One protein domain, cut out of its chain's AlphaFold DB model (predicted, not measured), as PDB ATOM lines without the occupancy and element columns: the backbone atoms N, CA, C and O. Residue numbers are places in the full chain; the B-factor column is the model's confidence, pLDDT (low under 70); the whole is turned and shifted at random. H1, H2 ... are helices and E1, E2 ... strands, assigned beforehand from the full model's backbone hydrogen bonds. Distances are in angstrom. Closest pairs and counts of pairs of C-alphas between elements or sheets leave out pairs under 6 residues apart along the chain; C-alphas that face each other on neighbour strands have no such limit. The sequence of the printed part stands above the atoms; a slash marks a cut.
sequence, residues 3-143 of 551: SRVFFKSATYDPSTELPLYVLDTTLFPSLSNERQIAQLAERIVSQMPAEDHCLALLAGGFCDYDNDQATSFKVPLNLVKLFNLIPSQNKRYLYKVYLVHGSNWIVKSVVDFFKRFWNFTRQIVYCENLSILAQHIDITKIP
ATOM      1  N   SER A   3     211.303 157.379 157.689       83.06
ATOM      2  CA  SER A   3     211.390 158.815 157.366       83.06
ATOM      3  C   SER A   3     212.549 159.196 156.440       83.06
ATOM      4  O   SER A   3     212.676 160.359 156.073       83.06
ATOM      5  N   ARG A   4     213.423 158.247 156.088       90.12
ATOM      6  CA  ARG A   4     214.562 158.475 155.189       90.12
ATOM      7  C   ARG A   4     214.308 158.022 153.758       90.12
ATOM      8  O   ARG A   4     215.094 158.370 152.890       90.12
ATOM      9  N   VAL A   5     213.238 157.260 153.517       93.00
ATOM     10  CA  VAL A   5     212.905 156.779 152.171       93.00
ATOM     11  C   VAL A   5     212.426 157.934 151.303       93.00
ATOM     12  O   VAL A   5     212.919 158.109 150.198       93.00
ATOM     13  N   PHE A   6     211.498 158.737 151.820       95.44
ATOM     14  CA  PHE A   6     211.010 159.949 151.178       95.44
ATOM     15  C   PHE A   6     211.084 161.100 152.175       95.44
ATOM     16  O   PHE A   6     210.646 160.940 153.310       95.44
ATOM     17  N   PHE A   7     211.677 162.233 151.804       96.12
ATOM     18  CA  PHE A   7     211.780 163.379 152.712       96.12
ATOM     19  C   PHE A   7     212.005 164.699 151.972       96.12
ATOM     20  O   PHE A   7     212.574 164.732 150.880       96.12
ATOM     21  N   LYS A   8     211.612 165.813 152.603       97.06
ATOM     22  CA  LYS A   8     211.967 167.170 152.160       97.06
ATOM     23  C   LYS A   8     213.433 167.449 152.498       97.06
ATOM     24  O   LYS A   8     213.844 167.330 153.655       97.06
ATOM     25  N   SER A   9     214.235 167.802 151.502       96.88
ATOM     26  CA  SER A   9     215.635 168.177 151.714       96.88
ATOM     27  C   SER A   9     215.759 169.593 152.296       96.88
ATOM     28  O   SER A   9     214.795 170.353 152.335       96.88
ATOM     29  N   ALA A  10     216.960 169.963 152.752       96.56
ATOM     30  CA  ALA A  10     217.251 171.329 153.210       96.56
ATOM     31  C   ALA A  10     217.728 172.257 152.074       96.56
ATOM     32  O   ALA A  10     218.354 173.279 152.343       96.56
ATOM     33  N   THR A  11     217.500 171.871 150.818       97.06
ATOM     34  CA  THR A  11     217.855 172.656 149.634       97.06
ATOM     35  C   THR A  11     216.669 172.761 148.680       97.06
ATOM     36  O   THR A  11     215.624 172.137 148.880       97.06
ATOM     37  N   TYR A  12     216.848 173.571 147.648       97.94
ATOM     38  CA  TYR A  12     215.864 173.874 146.620       97.94
ATOM     39  C   TYR A  12     216.471 173.581 145.253       97.94
ATOM     40  O   TYR A  12     217.692 173.464 145.116       97.94
ATOM     41  N   ASP A  13     215.621 173.461 144.241       97.75
ATOM     42  CA  ASP A  13     216.080 173.482 142.861       97.75
ATOM     43  C   ASP A  13     216.465 174.920 142.466       97.75
ATOM     44  O   ASP A  13     215.582 175.773 142.413       97.75
ATOM     45  N   PRO A  14     217.736 175.229 142.148       96.88
ATOM     46  CA  PRO A  14     218.152 176.608 141.881       96.88
ATOM     47  C   PRO A  14     217.483 177.239 140.654       96.88
ATOM     48  O   PRO A  14     217.402 178.456 140.571       96.88
ATOM     49  N   SER A  15     217.032 176.430 139.686       96.81
ATOM     50  CA  SER A  15     216.426 176.941 138.450       96.81
ATOM     51  C   SER A  15     214.954 177.322 138.586       96.81
ATOM     52  O   SER A  15     214.459 178.117 137.795       96.81
ATOM     53  N   THR A  16     214.250 176.727 139.547       96.50
ATOM     54  CA  THR A  16     212.802 176.903 139.735       96.50
ATOM     55  C   THR A  16     212.452 177.472 141.103       96.50
ATOM     56  O   THR A  16     211.302 177.831 141.324       96.50
ATOM     57  N   GLU A  17     213.418 177.509 142.025       97.44
ATOM     58  CA  GLU A  17     213.259 177.873 143.439       97.44
ATOM     59  C   GLU A  17     212.270 176.978 144.209       97.44
ATOM     60  O   GLU A  17     211.920 177.249 145.358       97.44
ATOM     61  N   LEU A  18     211.854 175.857 143.613       97.44
ATOM     62  CA  LEU A  18     210.913 174.929 144.222       97.44
ATOM     63  C   LEU A  18     211.592 174.043 145.278       97.44
ATOM     64  O   LEU A  18     212.770 173.679 145.137       97.44
ATOM     65  N   PRO A  19     210.857 173.635 146.331       97.94
ATOM     66  CA  PRO A  19     211.379 172.730 147.346       97.94
ATOM     67  C   PRO A  19     211.784 171.389 146.731       97.94
ATOM     68  O   PRO A  19     211.055 170.809 145.923       97.94
ATOM     69  N   LEU A  20     212.941 170.872 147.148       98.06
ATOM     70  CA  LEU A  20     213.440 169.581 146.688       98.06
ATOM     71  C   LEU A  20     213.097 168.477 147.692       98.06
ATOM     72  O   LEU A  20     213.542 168.503 148.844       98.06
ATOM     73  N   TYR A  21     212.371 167.472 147.220       97.75
ATOM     74  CA  TYR A  21     212.128 166.207 147.904       97.75
ATOM     75  C   TYR A  21     213.070 165.133 147.374       97.75
ATOM     76  O   TYR A  21     213.529 165.199 146.236       97.75
ATOM     77  N   VAL A  22     213.373 164.140 148.199       97.31
ATOM     78  CA  VAL A  22     214.282 163.043 147.859       97.31
ATOM     79  C   VAL A  22     213.550 161.733 148.069       97.31
ATOM     80  O   VAL A  22     212.935 161.554 149.117       97.31
ATOM     81  N   LEU A  23     213.625 160.839 147.085       95.06
ATOM     82  CA  LEU A  23     213.188 159.449 147.182       95.06
ATOM     83  C   LEU A  23     214.416 158.553 147.011       95.06
ATOM     84  O   LEU A  23     214.971 158.481 145.915       95.06
ATOM     85  N   ASP A  24     214.848 157.898 148.085       93.69
ATOM     86  CA  ASP A  24     216.003 156.998 148.073       93.69
ATOM     87  C   ASP A  24     215.546 155.540 147.966       93.69
ATOM     88  O   ASP A  24     215.012 154.966 148.921       93.69
ATOM     89  N   THR A  25     215.745 154.935 146.791       90.25
ATOM     90  CA  THR A  25     215.294 153.561 146.536       90.25
ATOM     91  C   THR A  25     216.185 152.515 147.191       90.25
ATOM     92  O   THR A  25     215.737 151.388 147.385       90.25
ATOM     93  N   THR A  26     217.405 152.876 147.606       87.69
ATOM     94  CA  THR A  26     218.301 151.963 148.340       87.69
ATOM     95  C   THR A  26     217.777 151.621 149.735       87.69
ATOM     96  O   THR A  26     218.201 150.643 150.340       87.69
ATOM     97  N   LEU A  27     216.832 152.416 150.246       88.81
ATOM     98  CA  LEU A  27     216.206 152.232 151.553       88.81
ATOM     99  C   LEU A  27     214.835 151.552 151.463       88.81
ATOM    100  O   LEU A  27     214.107 151.495 152.459       88.81
ATOM    101  N   PHE A  28     214.442 151.070 150.281       86.44
ATOM    102  CA  PHE A  28     213.202 150.318 150.151       86.44
ATOM    103  C   PHE A  28     213.334 148.998 150.921       86.44
ATOM    104  O   PHE A  28     214.347 148.313 150.795       86.44
ATOM    105  N   PRO A  29     212.322 148.610 151.719       78.75
ATOM    106  CA  PRO A  29     212.314 147.280 152.315       78.75
ATOM    107  C   PRO A  29     212.285 146.221 151.205       78.75
ATOM    108  O   PRO A  29     211.979 146.524 150.052       78.75
ATOM    109  N   SER A  30     212.531 144.955 151.540       73.69
ATOM    110  CA  SER A  30     212.288 143.855 150.605       73.69
ATOM    111  C   SER A  30     210.790 143.799 150.269       73.69
ATOM    112  O   SER A  30     209.996 143.205 151.001       73.69
ATOM    113  N   LEU A  31     210.388 144.468 149.186       72.75
ATOM    114  CA  LEU A  31     209.006 144.593 148.723       72.75
ATOM    115  C   LEU A  31     208.576 143.274 148.065       72.75
ATOM    116  O   LEU A  31     208.519 143.137 146.843       72.75
ATOM    117  N   SER A  32     208.345 142.274 148.910       74.25
ATOM    118  CA  SER A  32     208.037 140.900 148.507       74.25
ATOM    119  C   SER A  32     206.558 140.699 148.173       74.25
ATOM    120  O   SER A  32     206.225 139.803 147.400       74.25
ATOM    121  N   ASN A  33     205.672 141.534 148.728       81.06
ATOM    122  CA  ASN A  33     204.228 141.446 148.525       81.06
ATOM    123  C   ASN A  33     203.573 142.822 148.306       81.06
ATOM    124  O   ASN A  33     204.113 143.868 148.666       81.06
ATOM    125  N   GLU A  34     202.373 142.813 147.723       82.94
ATOM    126  CA  GLU A  34     201.645 144.036 147.355       82.94
ATOM    127  C   GLU A  34     201.208 144.867 148.564       82.94
ATOM    128  O   GLU A  34     201.156 146.092 148.479       82.94
ATOM    129  N   ARG A  35     200.976 144.227 149.717       88.31
ATOM    130  CA  ARG A  35     200.612 144.920 150.959       88.31
ATOM    131  C   ARG A  35     201.742 145.826 151.451       88.31
ATOM    132  O   ARG A  35     201.474 146.952 151.857       88.31
ATOM    133  N   GLN A  36     202.992 145.368 151.386       85.81
ATOM    134  CA  GLN A  36     204.164 146.174 151.745       85.81
ATOM    135  C   GLN A  36     204.338 147.366 150.795       85.81
ATOM    136  O   GLN A  36     204.641 148.470 151.245       85.81
ATOM    137  N   ILE A  37     204.096 147.163 149.495       85.38
ATOM    138  CA  ILE A  37     204.144 148.236 148.491       85.38
ATOM    139  C   ILE A  37     203.051 149.269 148.767       85.38
ATOM    140  O   ILE A  37     203.337 150.463 148.765       85.38
ATOM    141  N   ALA A  38     201.825 148.829 149.061       88.69
ATOM    142  CA  ALA A  38     200.717 149.720 149.392       88.69
ATOM    143  C   ALA A  38     200.988 150.536 150.664       88.69
ATOM    144  O   ALA A  38     200.799 151.749 150.660       88.69
ATOM    145  N   GLN A  39     201.521 149.907 151.715       90.88
ATOM    146  CA  GLN A  39     201.913 150.603 152.947       90.88
ATOM    147  C   GLN A  39     203.038 151.618 152.714       90.88
ATOM    148  O   GLN A  39     203.046 152.690 153.319       90.88
ATOM    149  N   LEU A  40     204.009 151.295 151.854       89.69
ATOM    150  CA  LEU A  40     205.057 152.239 151.480       89.69
ATOM    151  C   LEU A  40     204.485 153.405 150.664       89.69
ATOM    152  O   LEU A  40     204.825 154.554 150.944       89.69
ATOM    153  N   ALA A  41     203.599 153.126 149.704       90.50
ATOM    154  CA  ALA A  41     202.930 154.142 148.896       90.50
ATOM    155  C   ALA A  41     202.124 155.101 149.774       90.50
ATOM    156  O   ALA A  41     202.308 156.307 149.669       90.50
ATOM    157  N   GLU A  42     201.296 154.580 150.680       92.19
ATOM    158  CA  GLU A  42     200.493 155.376 151.611       92.19
ATOM    159  C   GLU A  42     201.370 156.317 152.448       92.19
ATOM    160  O   GLU A  42     201.088 157.511 152.559       92.19
ATOM    161  N   ARG A  43     202.503 155.815 152.956       90.94
ATOM    162  CA  ARG A  43     203.471 156.633 153.701       90.94
ATOM    163  C   ARG A  43     204.091 157.727 152.841       90.94
ATOM    164  O   ARG A  43     204.161 158.865 153.293       90.94
ATOM    165  N   ILE A  44     204.521 157.408 151.621       92.44
ATOM    166  CA  ILE A  44     205.083 158.407 150.700       92.44
ATOM    167  C   ILE A  44     204.031 159.471 150.387       92.44
ATOM    168  O   ILE A  44     204.303 160.655 150.550       92.44
ATOM    169  N   VAL A  45     202.812 159.060 150.029       92.44
ATOM    170  CA  VAL A  45     201.690 159.958 149.721       92.44
ATOM    171  C   VAL A  45     201.376 160.878 150.899       92.44
ATOM    172  O   VAL A  45     201.192 162.072 150.682       92.44
ATOM    173  N   SER A  46     201.390 160.364 152.134       93.06
ATOM    174  CA  SER A  46     201.153 161.169 153.344       93.06
ATOM    175  C   SER A  46     202.210 162.257 153.588       93.06
ATOM    176  O   SER A  46     201.948 163.220 154.304       93.06
ATOM    177  N   GLN A  47     203.399 162.117 152.995       93.69
ATOM    178  CA  GLN A  47     204.512 163.061 153.119       93.69
ATOM    179  C   GLN A  47     204.695 163.939 151.875       93.69
ATOM    180  O   GLN A  47     205.486 164.886 151.906       93.69
ATOM    181  N   MET A  48     204.004 163.626 150.773       92.94
ATOM    182  CA  MET A  48     204.070 164.423 149.552       92.94
ATOM    183  C   MET A  48     203.417 165.791 149.779       92.94
ATOM    184  O   MET A  48     202.321 165.866 150.335       92.94
ATOM    185  N   PRO A  49     204.053 166.876 149.321       94.44
ATOM    186  CA  PRO A  49     203.494 168.211 149.462       94.44
ATOM    187  C   PRO A  49     202.265 168.408 148.566       94.44
ATOM    188  O   PRO A  49     202.157 167.833 147.481       94.44
ATOM    189  N   ALA A  50     201.373 169.296 149.004       94.94
ATOM    190  CA  ALA A  50     200.247 169.805 148.216       94.94
ATOM    191  C   ALA A  50     200.608 171.097 147.445       94.94
ATOM    192  O   ALA A  50     199.746 171.933 147.182       94.94
ATOM    193  N   GLU A  51     201.889 171.269 147.115       95.50
ATOM    194  CA  GLU A  51     202.471 172.416 146.410       95.50
ATOM    195  C   GLU A  51     203.501 171.937 145.379       95.50
ATOM    196  O   GLU A  51     204.036 170.826 145.501       95.50
ATOM    197  N   ASP A  52     203.772 172.765 144.364       96.06
ATOM    198  CA  ASP A  52     204.753 172.427 143.334       96.06
ATOM    199  C   ASP A  52     206.139 172.178 143.948       96.06
ATOM    200  O   ASP A  52     206.618 172.923 144.799       96.06
ATOM    201  N   HIS A  53     206.783 171.093 143.527       96.12
ATOM    202  CA  HIS A  53     208.046 170.641 144.108       96.12
ATOM    203  C   HIS A  53     208.898 169.884 143.094       96.12
ATOM    204  O   HIS A  53     208.414 169.384 142.082       96.12
ATOM    205  N   CYS A  54     210.187 169.755 143.383       96.88
ATOM    206  CA  CYS A  54     211.107 168.918 142.622       96.88
ATOM    207  C   CYS A  54     211.390 167.611 143.373       96.88
ATOM    208  O   CYS A  54     211.330 167.568 144.602       96.88
ATOM    209  N   LEU A  55     211.738 166.551 142.644       95.75
ATOM    210  CA  LEU A  55     212.107 165.253 143.206       95.75
ATOM    211  C   LEU A  55     213.504 164.848 142.746       95.75
ATOM    212  O   LEU A  55     213.750 164.759 141.549       95.75
ATOM    213  N   ALA A  56     214.395 164.529 143.676       96.62
ATOM    214  CA  ALA A  56     215.593 163.748 143.407       96.62
ATOM    215  C   ALA A  56     215.310 162.274 143.712       96.62
ATOM    216  O   ALA A  56     215.166 161.881 144.869       96.62
ATOM    217  N   LEU A  57     215.210 161.463 142.665       94.19
ATOM    218  CA  LEU A  57     215.068 160.017 142.753       94.19
ATOM    219  C   LEU A  57     216.464 159.385 142.716       94.19
ATOM    220  O   LEU A  57     217.101 159.345 141.661       94.19
ATOM    221  N   LEU A  58     216.935 158.906 143.869       94.25
ATOM    222  CA  LEU A  58     218.191 158.165 143.981       94.25
ATOM    223  C   LEU A  58     217.912 156.715 143.602       94.25
ATOM    224  O   LEU A  58     217.371 155.955 144.402       94.25
ATOM    225  N   ALA A  59     218.232 156.355 142.361       89.81
ATOM    226  CA  ALA A  59     217.815 155.099 141.748       89.81
ATOM    227  C   ALA A  59     218.766 153.923 142.062       89.81
ATOM    228  O   ALA A  59     218.658 152.863 141.448       89.81
ATOM    229  N   GLY A  60     219.682 154.086 143.023       84.56
ATOM    230  CA  GLY A  60     220.716 153.096 143.331       84.56
ATOM    231  C   GLY A  60     220.176 151.730 143.768       84.56
ATOM    232  O   GLY A  60     220.840 150.726 143.549       84.56
ATOM    233  N   GLY A  61     218.950 151.656 144.302       82.19
ATOM    234  CA  GLY A  61     218.305 150.385 144.649       82.19
ATOM    235  C   GLY A  61     217.923 149.506 143.446       82.19
ATOM    236  O   GLY A  61     217.495 148.376 143.645       82.19
ATOM    237  N   PHE A  62     218.044 150.005 142.207       74.62
ATOM    238  CA  PHE A  62     217.859 149.204 140.983       74.62
ATOM    239  C   PHE A  62     219.161 148.626 140.433       74.62
ATOM    240  O   PHE A  62     219.138 147.904 139.437       74.62
ATOM    241  N   CYS A  63     220.298 149.002 141.010       70.31
ATOM    242  CA  CYS A  63     221.580 148.438 140.634       70.31
ATOM    243  C   CYS A  63     221.754 147.130 141.406       70.31
ATOM    244  O   CYS A  63     221.616 147.129 142.629       70.31
ATOM    245  N   ASP A  64     222.059 146.038 140.699       60.06
ATOM    246  CA  ASP A  64     222.451 144.756 141.298       60.06
ATOM    247  C   ASP A  64     223.808 144.929 141.992       60.06
ATOM    248  O   ASP A  64     224.859 144.587 141.456       60.06
ATOM    249  N   TYR A  65     223.796 145.558 143.164       52.94
ATOM    250  CA  TYR A  65     224.960 145.627 144.035       52.94
ATOM    251  C   TYR A  65     225.103 144.323 144.834       52.94
ATOM    252  O   TYR A  65     226.212 143.820 144.982       52.94
ATOM    253  N   ASP A  66     223.975 143.726 145.236       52.09
ATOM    254  CA  ASP A  66     223.902 142.368 145.779       52.09
ATOM    255  C   ASP A  66     223.391 141.404 144.701       52.09
ATOM    256  O   ASP A  66     222.291 141.540 144.172       52.09
ATOM    257  N   ASN A  67     224.240 140.436 144.361       44.38
ATOM    258  CA  ASN A  67     224.257 139.599 143.154       44.38
ATOM    259  C   ASN A  67     223.077 138.621 142.943       44.38
ATOM    260  O   ASN A  67     223.226 137.620 142.237       44.38
ATOM    261  N   ASP A  68     221.903 138.859 143.524       54.22
ATOM    262  CA  ASP A  68     220.760 137.967 143.346       54.22
ATOM    263  C   ASP A  68     219.965 138.375 142.094       54.22
ATOM    264  O   ASP A  68     218.959 139.089 142.163       54.22
ATOM    265  N   GLN A  69     220.431 137.917 140.920       49.31
ATOM    266  CA  GLN A  69     219.887 138.242 139.585       49.31
ATOM    267  C   GLN A  69     218.359 138.059 139.458       49.31
ATOM    268  O   GLN A  69     217.726 138.648 138.584       49.31
ATOM    269  N   ALA A  70     217.734 137.266 140.335       50.25
ATOM    270  CA  ALA A  70     216.283 137.076 140.386       50.25
ATOM    271  C   ALA A  70     215.503 138.281 140.966       50.25
ATOM    272  O   ALA A  70     214.271 138.333 140.860       50.25
ATOM    273  N   THR A  71     216.180 139.245 141.600       52.78
ATOM    274  CA  THR A  71     215.564 140.422 142.240       52.78
ATOM    275  C   THR A  71     215.676 141.709 141.419       52.78
ATOM    276  O   THR A  71     214.858 142.612 141.621       52.78
ATOM    277  N   SER A  72     216.568 141.751 140.423       56.50
ATOM    278  CA  SER A  72     216.884 142.949 139.629       56.50
ATOM    279  C   SER A  72     215.671 143.565 138.919       56.50
ATOM    280  O   SER A  72     215.525 144.784 138.851       56.50
ATOM    281  N   PHE A  73     214.720 142.735 138.471       65.00
ATOM    282  CA  PHE A  73     213.476 143.195 137.841       65.00
ATOM    283  C   PHE A  73     212.350 143.512 138.832       65.00
ATOM    284  O   PHE A  73     211.417 144.240 138.486       65.00
ATOM    285  N   LYS A  74     212.409 143.008 140.070       69.38
ATOM    286  CA  LYS A  74     211.337 143.225 141.056       69.38
ATOM    287  C   LYS A  74     211.317 144.666 141.545       69.38
ATOM    288  O   LYS A  74     210.242 145.246 141.641       69.38
ATOM    289  N   VAL A  75     212.476 145.262 141.822       69.75
ATOM    290  CA  VAL A  75     212.549 146.631 142.359       69.75
ATOM    291  C   VAL A  75     212.006 147.668 141.358       69.75
ATOM    292  O   VAL A  75     211.135 148.448 141.752       69.75
ATOM    293  N   PRO A  76     212.385 147.660 140.061       73.06
ATOM    294  CA  PRO A  76     211.806 148.560 139.062       73.06
ATOM    295  C   PRO A  76     210.291 148.373 138.885       73.06
ATOM    296  O   PRO A  76     209.552 149.354 138.827       73.06
ATOM    297  N   LEU A  77     209.800 147.127 138.866       76.94
ATOM    298  CA  LEU A  77     208.359 146.843 138.797       76.94
ATOM    299  C   LEU A  77     207.617 147.344 140.040       76.94
ATOM    300  O   LEU A  77     206.537 147.924 139.932       76.94
ATOM    301  N   ASN A  78     208.203 147.161 141.220       77.06
ATOM    302  CA  ASN A  78     207.652 147.659 142.473       77.06
ATOM    303  C   ASN A  78     207.618 149.185 142.503       77.06
ATOM    304  O   ASN A  78     206.662 149.744 143.029       77.06
ATOM    305  N   LEU A  79     208.596 149.860 141.891       79.06
ATOM    306  CA  LEU A  79     208.575 151.310 141.723       79.06
ATOM    307  C   LEU A  79     207.402 151.744 140.833       79.06
ATOM    308  O   LEU A  79     206.670 152.663 141.192       79.06
ATOM    309  N   VAL A  80     207.166 151.056 139.711       81.00
ATOM    310  CA  VAL A  80     205.991 151.311 138.857       81.00
ATOM    311  C   VAL A  80     204.693 151.115 139.640       81.00
ATOM    312  O   VAL A  80     203.836 151.998 139.626       81.00
ATOM    313  N   LYS A  81     204.561 150.012 140.387       81.94
ATOM    314  CA  LYS A  81     203.399 149.767 141.258       81.94
ATOM    315  C   LYS A  81     203.232 150.876 142.304       81.94
ATOM    316  O   LYS A  81     202.137 151.406 142.454       81.94
ATOM    317  N   LEU A  82     204.314 151.267 142.974       83.06
ATOM    318  CA  LEU A  82     204.336 152.322 143.985       83.06
ATOM    319  C   LEU A  82     203.822 153.650 143.420       83.06
ATOM    320  O   LEU A  82     202.906 154.249 143.972       83.06
ATOM    321  N   PHE A  83     204.363 154.091 142.286       81.38
ATOM    322  CA  PHE A  83     203.950 155.335 141.635       81.38
ATOM    323  C   PHE A  83     202.543 155.257 141.025       81.38
ATOM    324  O   PHE A  83     201.858 156.279 140.930       81.38
ATOM    325  N   ASN A  84     202.069 154.071 140.639       83.44
ATOM    326  CA  ASN A  84     200.676 153.880 140.232       83.44
ATOM    327  C   ASN A  84     199.708 154.111 141.396       83.44
ATOM    328  O   ASN A  84     198.655 154.705 141.177       83.44
ATOM    329  N   LEU A  85     200.097 153.740 142.617       85.38
ATOM    330  CA  LEU A  85     199.306 153.952 143.832       85.38
ATOM    331  C   LEU A  85     199.302 155.408 144.324       85.38
ATOM    332  O   LEU A  85     198.468 155.765 145.153       85.38
ATOM    333  N   ILE A  86     200.189 156.271 143.815       85.25
ATOM    334  CA  ILE A  86     200.160 157.699 144.155       85.25
ATOM    335  C   ILE A  86     198.913 158.352 143.519       85.25
ATOM    336  O   ILE A  86     198.693 158.207 142.311       85.25
ATOM    337  N   PRO A  87     198.097 159.113 144.271       88.00
ATOM    338  CA  PRO A  87     196.938 159.808 143.718       88.00
ATOM    339  C   PRO A  87     197.313 160.844 142.647       88.00
ATOM    340  O   PRO A  87     198.282 161.589 142.798       88.00
ATOM    341  N   SER A  88     196.505 160.966 141.588       86.56
ATOM    342  CA  SER A  88     196.727 161.935 140.494       86.56
ATOM    343  C   SER A  88     196.814 163.388 140.973       86.56
ATOM    344  O   SER A  88     197.577 164.181 140.422       86.56
ATOM    345  N   GLN A  89     196.094 163.727 142.045       88.62
ATOM    346  CA  GLN A  89     196.140 165.054 142.664       88.62
ATOM    347  C   GLN A  89     197.507 165.393 143.276       88.62
ATOM    348  O   GLN A  89     197.872 166.559 143.295       88.62
ATOM    349  N   ASN A  90     198.276 164.402 143.740       87.75
ATOM    350  CA  ASN A  90     199.629 164.608 144.263       87.75
ATOM    351  C   ASN A  90     200.640 164.670 143.109       87.75
ATOM    352  O   ASN A  90     201.563 165.481 143.124       87.75
ATOM    353  N   LYS A  91     200.426 163.853 142.069       85.88
ATOM    354  CA  LYS A  91     201.273 163.815 140.863       85.88
ATOM    355  C   LYS A  91     201.325 165.161 140.145       85.88
ATOM    356  O   LYS A  91     202.382 165.537 139.647       85.88
ATOM    357  N   ARG A  92     200.213 165.910 140.133       89.44
ATOM    358  CA  ARG A  92     200.125 167.215 139.456       89.44
ATOM    359  C   ARG A  92     201.074 168.272 140.019       89.44
ATOM    360  O   ARG A  92     201.286 169.262 139.345       89.44
ATOM    361  N   TYR A  93     201.599 168.084 141.226       92.81
ATOM    362  CA  TYR A  93     202.508 169.029 141.871       92.81
ATOM    363  C   TYR A  93     203.989 168.711 141.622       92.81
ATOM    364  O   TYR A  93     204.867 169.527 141.886       92.81
ATOM    365  N   LEU A  94     204.319 167.531 141.097       91.81
ATOM    366  CA  LEU A  94     205.711 167.169 140.858       91.81
ATOM    367  C   LEU A  94     206.238 167.906 139.627       91.81
ATOM    368  O   LEU A  94     205.832 167.557 138.534       91.81
ATOM    369  N   TYR A  95     207.065 168.948 139.763       93.19
ATOM    370  CA  TYR A  95     207.503 169.852 138.681       93.19
ATOM    371  C   TYR A  95     208.697 169.352 137.872       93.19
ATOM    372  O   TYR A  95     208.751 169.525 136.657       93.19
ATOM    373  N   LYS A  96     209.662 168.729 138.537       93.50
ATOM    374  CA  LYS A  96     210.911 168.286 137.920       93.50
ATOM    375  C   LYS A  96     211.413 167.048 138.632       93.50
ATOM    376  O   LYS A  96     211.288 166.955 139.854       93.50
ATOM    377  N   VAL A  97     211.997 166.120 137.883       92.94
ATOM    378  CA  VAL A  97     212.604 164.909 138.446       92.94
ATOM    379  C   VAL A  97     214.073 164.839 138.062       92.94
ATOM    380  O   VAL A  97     214.402 164.764 136.882       92.94
ATOM    381  N   TYR A  98     214.947 164.835 139.060       94.94
ATOM    382  CA  TYR A  98     216.345 164.449 138.934       94.94
ATOM    383  C   TYR A  98     216.452 162.949 139.148       94.94
ATOM    384  O   TYR A  98     216.149 162.452 140.231       94.94
ATOM    385  N   LEU A  99     216.866 162.225 138.119       92.06
ATOM    386  CA  LEU A  99     217.011 160.783 138.171       92.06
ATOM    387  C   LEU A  99     218.485 160.414 138.252       92.06
ATOM    388  O   LEU A  99     219.187 160.423 137.243       92.06
ATOM    389  N   VAL A 100     218.936 160.097 139.458       93.00
ATOM    390  CA  VAL A 100     220.331 159.765 139.757       93.00
ATOM    391  C   VAL A 100     220.552 158.282 139.524       93.00
ATOM    392  O   VAL A 100     219.679 157.495 139.877       93.00
ATOM    393  N   HIS A 101     221.692 157.904 138.937       89.44
ATOM    394  CA  HIS A 101     221.978 156.526 138.507       89.44
ATOM    395  C   HIS A 101     221.035 156.059 137.383       89.44
ATOM    396  O   HIS A 101     220.832 154.875 137.126       89.44
ATOM    397  N   GLY A 102     220.462 157.020 136.650       69.50
ATOM    398  CA  GLY A 102     219.453 156.778 135.620       69.50
ATOM    399  C   GLY A 102     219.976 156.251 134.283       69.50
ATOM    400  O   GLY A 102     219.186 156.102 133.352       69.50
ATOM    401  N   SER A 103     221.283 156.008 134.133       64.50
ATOM    402  CA  SER A 103     221.857 155.556 132.857       64.50
ATOM    403  C   SER A 103     221.585 154.079 132.554       64.50
ATOM    404  O   SER A 103     221.664 153.694 131.384       64.50
ATOM    405  N   ASN A 104     221.165 153.282 133.546       70.19
ATOM    406  CA  ASN A 104     220.728 151.906 133.323       70.19
ATOM    407  C   ASN A 104     219.480 151.891 132.416       70.19
ATOM    408  O   ASN A 104     218.501 152.602 132.659       70.19
ATOM    409  N   TRP A 105     219.507 151.087 131.351       66.38
ATOM    410  CA  TRP A 105     218.440 151.019 130.346       66.38
ATOM    411  C   TRP A 105     217.075 150.670 130.959       66.38
ATOM    412  O   TRP A 105     216.045 151.150 130.483       66.38
ATOM    413  N   ILE A 106     217.066 149.895 132.050       68.69
ATOM    414  CA  ILE A 106     215.856 149.543 132.806       68.69
ATOM    415  C   ILE A 106     215.227 150.799 133.406       68.69
ATOM    416  O   ILE A 106     214.026 151.024 133.280       68.69
ATOM    417  N   VAL A 107     216.052 151.657 134.004       68.50
ATOM    418  CA  VAL A 107     215.607 152.903 134.627       68.50
ATOM    419  C   VAL A 107     215.071 153.867 133.564       68.50
ATOM    420  O   VAL A 107     213.994 154.428 133.746       68.50
ATOM    421  N   LYS A 108     215.738 153.984 132.406       71.00
ATOM    422  CA  LYS A 108     215.219 154.757 131.261       71.00
ATOM    423  C   LYS A 108     213.868 154.232 130.773       71.00
ATOM    424  O   LYS A 108     212.940 155.018 130.621       71.00
ATOM    425  N   SER A 109     213.735 152.917 130.615       71.81
ATOM    426  CA  SER A 109     212.496 152.272 130.152       71.81
ATOM    427  C   SER A 109     211.334 152.496 131.121       71.81
ATOM    428  O   SER A 109     210.217 152.797 130.706       71.81
ATOM    429  N   VAL A 110     211.603 152.410 132.425       68.69
ATOM    430  CA  VAL A 110     210.628 152.712 133.477       68.69
ATOM    431  C   VAL A 110     210.232 154.191 133.459       68.69
ATOM    432  O   VAL A 110     209.059 154.514 133.614       68.69
ATOM    433  N   VAL A 111     211.169 155.103 133.206       69.56
ATOM    434  CA  VAL A 111     210.884 156.545 133.107       69.56
ATOM    435  C   VAL A 111     210.094 156.893 131.853       69.56
ATOM    436  O   VAL A 111     209.186 157.718 131.916       69.56
ATOM    437  N   ASP A 112     210.394 156.266 130.722       73.38
ATOM    438  CA  ASP A 112     209.625 156.458 129.494       73.38
ATOM    439  C   ASP A 112     208.209 155.892 129.641       73.38
ATOM    440  O   ASP A 112     207.240 156.507 129.185       73.38
ATOM    441  N   PHE A 113     208.068 154.780 130.370       71.25
ATOM    442  CA  PHE A 113     206.769 154.295 130.819       71.25
ATOM    443  C   PHE A 113     206.070 155.327 131.720       71.25
ATOM    444  O   PHE A 113     204.903 155.639 131.481       71.25
ATOM    445  N   PHE A 114     206.772 155.940 132.682       69.38
ATOM    446  CA  PHE A 114     206.208 157.000 133.528       69.38
ATOM    447  C   PHE A 114     205.746 158.218 132.734       69.38
ATOM    448  O   PHE A 114     204.633 158.689 132.960       69.38
ATOM    449  N   LYS A 115     206.542 158.708 131.776       73.88
ATOM    450  CA  LYS A 115     206.161 159.851 130.929       73.88
ATOM    451  C   LYS A 115     204.829 159.606 130.227       73.88
ATOM    452  O   LYS A 115     203.970 160.486 130.229       73.88
ATOM    453  N   ARG A 116     204.649 158.398 129.680       73.62
ATOM    454  CA  ARG A 116     203.413 157.984 129.000       73.62
ATOM    455  C   ARG A 116     202.250 157.804 129.969       73.62
ATOM    456  O   ARG A 116     201.149 158.248 129.675       73.62
ATOM    457  N   PHE A 117     202.481 157.169 131.115       65.88
ATOM    458  CA  PHE A 117     201.406 156.823 132.045       65.88
ATOM    459  C   PHE A 117     200.902 158.022 132.860       65.88
ATOM    460  O   PHE A 117     199.752 158.048 133.286       65.88
ATOM    461  N   TRP A 118     201.749 159.024 133.096       65.94
ATOM    462  CA  TRP A 118     201.396 160.204 133.892       65.94
ATOM    463  C   TRP A 118     200.990 161.423 133.065       65.94
ATOM    464  O   TRP A 118     200.704 162.461 133.659       65.94
ATOM    465  N   ASN A 119     200.991 161.339 131.725       66.38
ATOM    466  CA  ASN A 119     200.947 162.524 130.856       66.38
ATOM    467  C   ASN A 119     201.927 163.603 131.351       66.38
ATOM    468  O   ASN A 119     201.606 164.789 131.418       66.38
ATOM    469  N   PHE A 120     203.113 163.166 131.786       68.75
ATOM    470  CA  PHE A 120     204.069 164.033 132.458       68.75
ATOM    471  C   PHE A 120     204.737 164.919 131.407       68.75
ATOM    472  O   PHE A 120     205.715 164.529 130.776       68.75
ATOM    473  N   THR A 121     204.203 166.124 131.211       67.75
ATOM    474  CA  THR A 121     204.764 167.156 130.316       67.75
ATOM    475  C   THR A 121     206.001 167.843 130.897       67.75
ATOM    476  O   THR A 121     206.540 168.781 130.316       67.75
ATOM    477  N   ARG A 122     206.434 167.400 132.075       77.75
ATOM    478  CA  ARG A 122     207.377 168.100 132.930       77.75
ATOM    479  C   ARG A 122     208.807 167.560 132.790       77.75
ATOM    480  O   ARG A 122     209.052 166.509 132.194       77.75
ATOM    481  N   GLN A 123     209.778 168.317 133.299       89.06
ATOM    482  CA  GLN A 123     211.195 168.108 132.998       89.06
ATOM    483  C   GLN A 123     211.792 166.934 133.792       89.06
ATOM    484  O   GLN A 123     211.698 166.880 135.017       89.06
ATOM    485  N   ILE A 124     212.473 166.022 133.091       89.25
ATOM    486  CA  ILE A 124     213.269 164.948 133.701       89.25
ATOM    487  C   ILE A 124     214.736 165.167 133.347       89.25
ATOM    488  O   ILE A 124     215.088 165.243 132.170       89.25
ATOM    489  N   VAL A 125     215.581 165.272 134.369       91.69
ATOM    490  CA  VAL A 125     217.030 165.430 134.247       91.69
ATOM    491  C   VAL A 125     217.682 164.117 134.652       91.69
ATOM    492  O   VAL A 125     217.560 163.684 135.795       91.69
ATOM    493  N   TYR A 126     218.363 163.470 133.711       90.56
ATOM    494  CA  TYR A 126     219.093 162.236 133.982       90.56
ATOM    495  C   TYR A 126     220.482 162.585 134.509       90.56
ATOM    496  O   TYR A 126     221.277 163.212 133.812       90.56
ATOM    497  N   CYS A 127     220.772 162.166 135.733       93.69
ATOM    498  CA  CYS A 127     222.075 162.304 136.360       93.69
ATOM    499  C   CYS A 127     222.718 160.918 136.401       93.69
ATOM    500  O   CYS A 127     222.241 160.022 137.094       93.69
ATOM    501  N   GLU A 128     223.790 160.719 135.640       92.31
ATOM    502  CA  GLU A 128     224.478 159.424 135.600       92.31
ATOM    503  C   GLU A 128     225.058 159.037 136.964       92.31
ATOM    504  O   GLU A 128     224.960 157.886 137.369       92.31
ATOM    505  N   ASN A 129     225.583 160.017 137.697       95.12
ATOM    506  CA  ASN A 129     226.178 159.856 139.017       95.12
ATOM    507  C   ASN A 129     225.921 161.103 139.882       95.12
ATOM    508  O   ASN A 129     225.328 162.097 139.436       95.12
ATOM    509  N   LEU A 130     226.378 161.064 141.132       97.06
ATOM    510  CA  LEU A 130     226.220 162.154 142.092       97.06
ATOM    511  C   LEU A 130     227.013 163.415 141.718       97.06
ATOM    512  O   LEU A 130     226.600 164.510 142.100       97.06
ATOM    513  N   SER A 131     228.095 163.298 140.939       97.06
ATOM    514  CA  SER A 131     228.824 164.460 140.404       97.06
ATOM    515  C   SER A 131     227.960 165.255 139.424       97.06
ATOM    516  O   SER A 131     227.915 166.479 139.507       97.06
ATOM    517  N   ILE A 132     227.220 164.580 138.535       96.75
ATOM    518  CA  ILE A 132     226.281 165.251 137.622       96.75
ATOM    519  C   ILE A 132     225.130 165.888 138.403       96.75
ATOM    520  O   ILE A 132     224.771 167.034 138.145       96.75
ATOM    521  N   LEU A 133     224.586 165.197 139.409       97.12
ATOM    522  CA  LEU A 133     223.552 165.777 140.270       97.12
ATOM    523  C   LEU A 133     224.034 167.068 140.949       97.12
ATOM    524  O   LEU A 133     223.307 168.062 140.986       97.12
ATOM    525  N   ALA A 134     225.273 167.074 141.439       97.50
ATOM    526  CA  ALA A 134     225.876 168.223 142.102       97.50
ATOM    527  C   ALA A 134     226.062 169.461 141.214       97.50
ATOM    528  O   ALA A 134     226.234 170.563 141.736       97.50
ATOM    529  N   GLN A 135     226.026 169.305 139.888       96.88
ATOM    530  CA  GLN A 135     226.037 170.436 138.957       96.88
ATOM    531  C   GLN A 135     224.688 171.162 138.920       96.88
ATOM    532  O   GLN A 135     224.637 172.335 138.562       96.88
ATOM    533  N   HIS A 136     223.605 170.478 139.298       97.00
ATOM    534  CA  HIS A 136     222.248 171.018 139.264       97.00
ATOM    535  C   HIS A 136     221.743 171.476 140.632       97.00
ATOM    536  O   HIS A 136     221.008 172.455 140.707       97.00
ATOM    537  N   ILE A 137     222.111 170.775 141.707       97.25
ATOM    538  CA  ILE A 137     221.601 171.020 143.062       97.25
ATOM    539  C   ILE A 137     222.725 170.953 144.101       97.25
ATOM    540  O   ILE A 137     223.684 170.196 143.949       97.25
ATOM    541  N   ASP A 138     222.598 171.698 145.207       97.19
ATOM    542  CA  ASP A 138     223.533 171.565 146.334       97.19
ATOM    543  C   ASP A 138     223.286 170.253 147.095       97.19
ATOM    544  O   ASP A 138     222.556 170.200 148.092       97.19
ATOM    545  N   ILE A 139     223.938 169.182 146.639       97.56
ATOM    546  CA  ILE A 139     223.804 167.853 147.239       97.56
ATOM    547  C   ILE A 139     224.307 167.790 148.680       97.56
ATOM    548  O   ILE A 139     223.931 166.877 149.408       97.56
ATOM    549  N   THR A 140     225.110 168.753 149.147       97.44
ATOM    550  CA  THR A 140     225.661 168.716 150.513       97.44
ATOM    551  C   THR A 140     224.603 168.921 151.589       97.44
ATOM    552  O   THR A 140     224.824 168.597 152.754       97.44
ATOM    553  N   LYS A 141     223.422 169.415 151.208       97.12
ATOM    554  CA  LYS A 141     222.257 169.559 152.089       97.12
ATOM    555  C   LYS A 141     221.356 168.322 152.103       97.12
ATOM    556  O   LYS A 141     220.411 168.272 152.898       97.12
ATOM    557  N   ILE A 142     221.652 167.328 151.264       97.50
ATOM    558  CA  ILE A 142     220.891 166.088 151.123       97.50
ATOM    559  C   ILE A 142     221.566 164.974 151.943       97.50
ATOM    560  O   ILE A 142     222.743 164.696 151.727       97.50
ATOM    561  N   PRO A 143     220.864 164.312 152.878       96.06
ATOM    562  CA  PRO A 143     221.365 163.131 153.571       96.06
ATOM    563  C   PRO A 143     221.325 161.893 152.661       96.06
ATOM    564  O   PRO A 143     220.437 161.054 152.784       96.06
TER     565      PRO A 143
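Overview. This is residues 3 to 143 of the 551 residues of the protein "CRAL-TRIO domain-containing protein" of Ogataea parapolymorpha (strain ATCC 26012 / BCRC 20466 / JCM 22074 / NRRL Y-7560 / DL-1) (UniProt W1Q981). Look for one strongly twisted sheet of five strands with helices H1, H3 and H5 in a row along one side of it, and the short helix H6 covering E4 and E5 from the other side. H3, between H1 and H5, touches both and stands off from the sheet; the loop of residues 65 to 70 sticks out. The printed part has 141 residues, with six named helices and five named strands in the order E1 E2 H1 E3 H2 H3 H4 E4 H5 E5 H6 along the chain; the class is mixed, helices and strands. The mixed sheet has the order E1 E2 E3 E4 E5. The whole is compact, with a radius of gyration of the C-alphas of 14.2 A, and rounded, spanning 40 by 32 by 29 A.

Arrangement. Begin with E1, residues 6 to 12, and E2, residues 19 to 24: an antiparallel hairpin, with N 9 and O 20 2.8 A apart. E3, residues 53 to 58, is parallel to E2, with N 21 and O 54 at 2.8 A; E4, residues 94 to 100, is parallel to E3, with N 57 and O 98 at 2.8 A. E5, residues 123 to 127, is parallel to E4, with N 99 and O 125 at 2.8 A. H1, residues 34 to 47, only grazes the sheet; E2, H1, E3 form a strand-helix-strand unit, two parallel neighbour strands with a helix between, and its crossover is right-handed. H5, residues 105 to 117, also only grazes the sheet; E4, H5, E5 form another unit with a right-handed crossover. H2, H3 and H4, residues 59 to 62, 74 to 85 and 88 to 91, lie between E3 and E4 in a third unit. H2 only grazes the sheet; H3 and H4 are not on it. H3, the hub, touches H1 at a steep tilt of 54 degrees, the same way, through H1 residues 37 to 42 alone, the closest C-alphas being Ala 41 and Leu 82, 5.4 A. With its residues 76 to 80 alone it touches H5 at a shallow tilt of 16 degrees, the closest C-alphas being Pro 76 and Val 110, 7.1 A. H2 and H3 only just touch, with 3 pairs of C-alphas within 8 A, the closest being Phe 62 and Val 75, 6.1 A. H4 touches no helix. H6, residues 130 to 136, lies over E5 and only just over E4, where 3 of its C-alphas fall, at a height of 8.5 A over the sheet. In H1, H3 and H5 every O i to N i+4 pair is within hydrogen-bond range; in H6, 2 of 3 are.

Along the chain. Find C-alpha 6 at (211.010, 159.949, 151.178), where E1 begins; it runs 15.4 A. E2, E3 and E4 run 16.4, 16.1 and 16.4 A, and E5 12.8 A. H1 runs 20.1 A, H3 16.4 A and H5 18.1 A; H6, 10.1 A, ends at C-alpha 136 at (222.248, 171.018, 139.264).

Size, cuts and confidence. The two C-alphas farthest apart are Glu 17 and Ala 70, 41.0 A. The printed part has no cut, and its long link is H2 to H3. The mean pLDDT of the printed part is 84.6; 25 residues are under 70, among them 64 to 75 and 117 to 121.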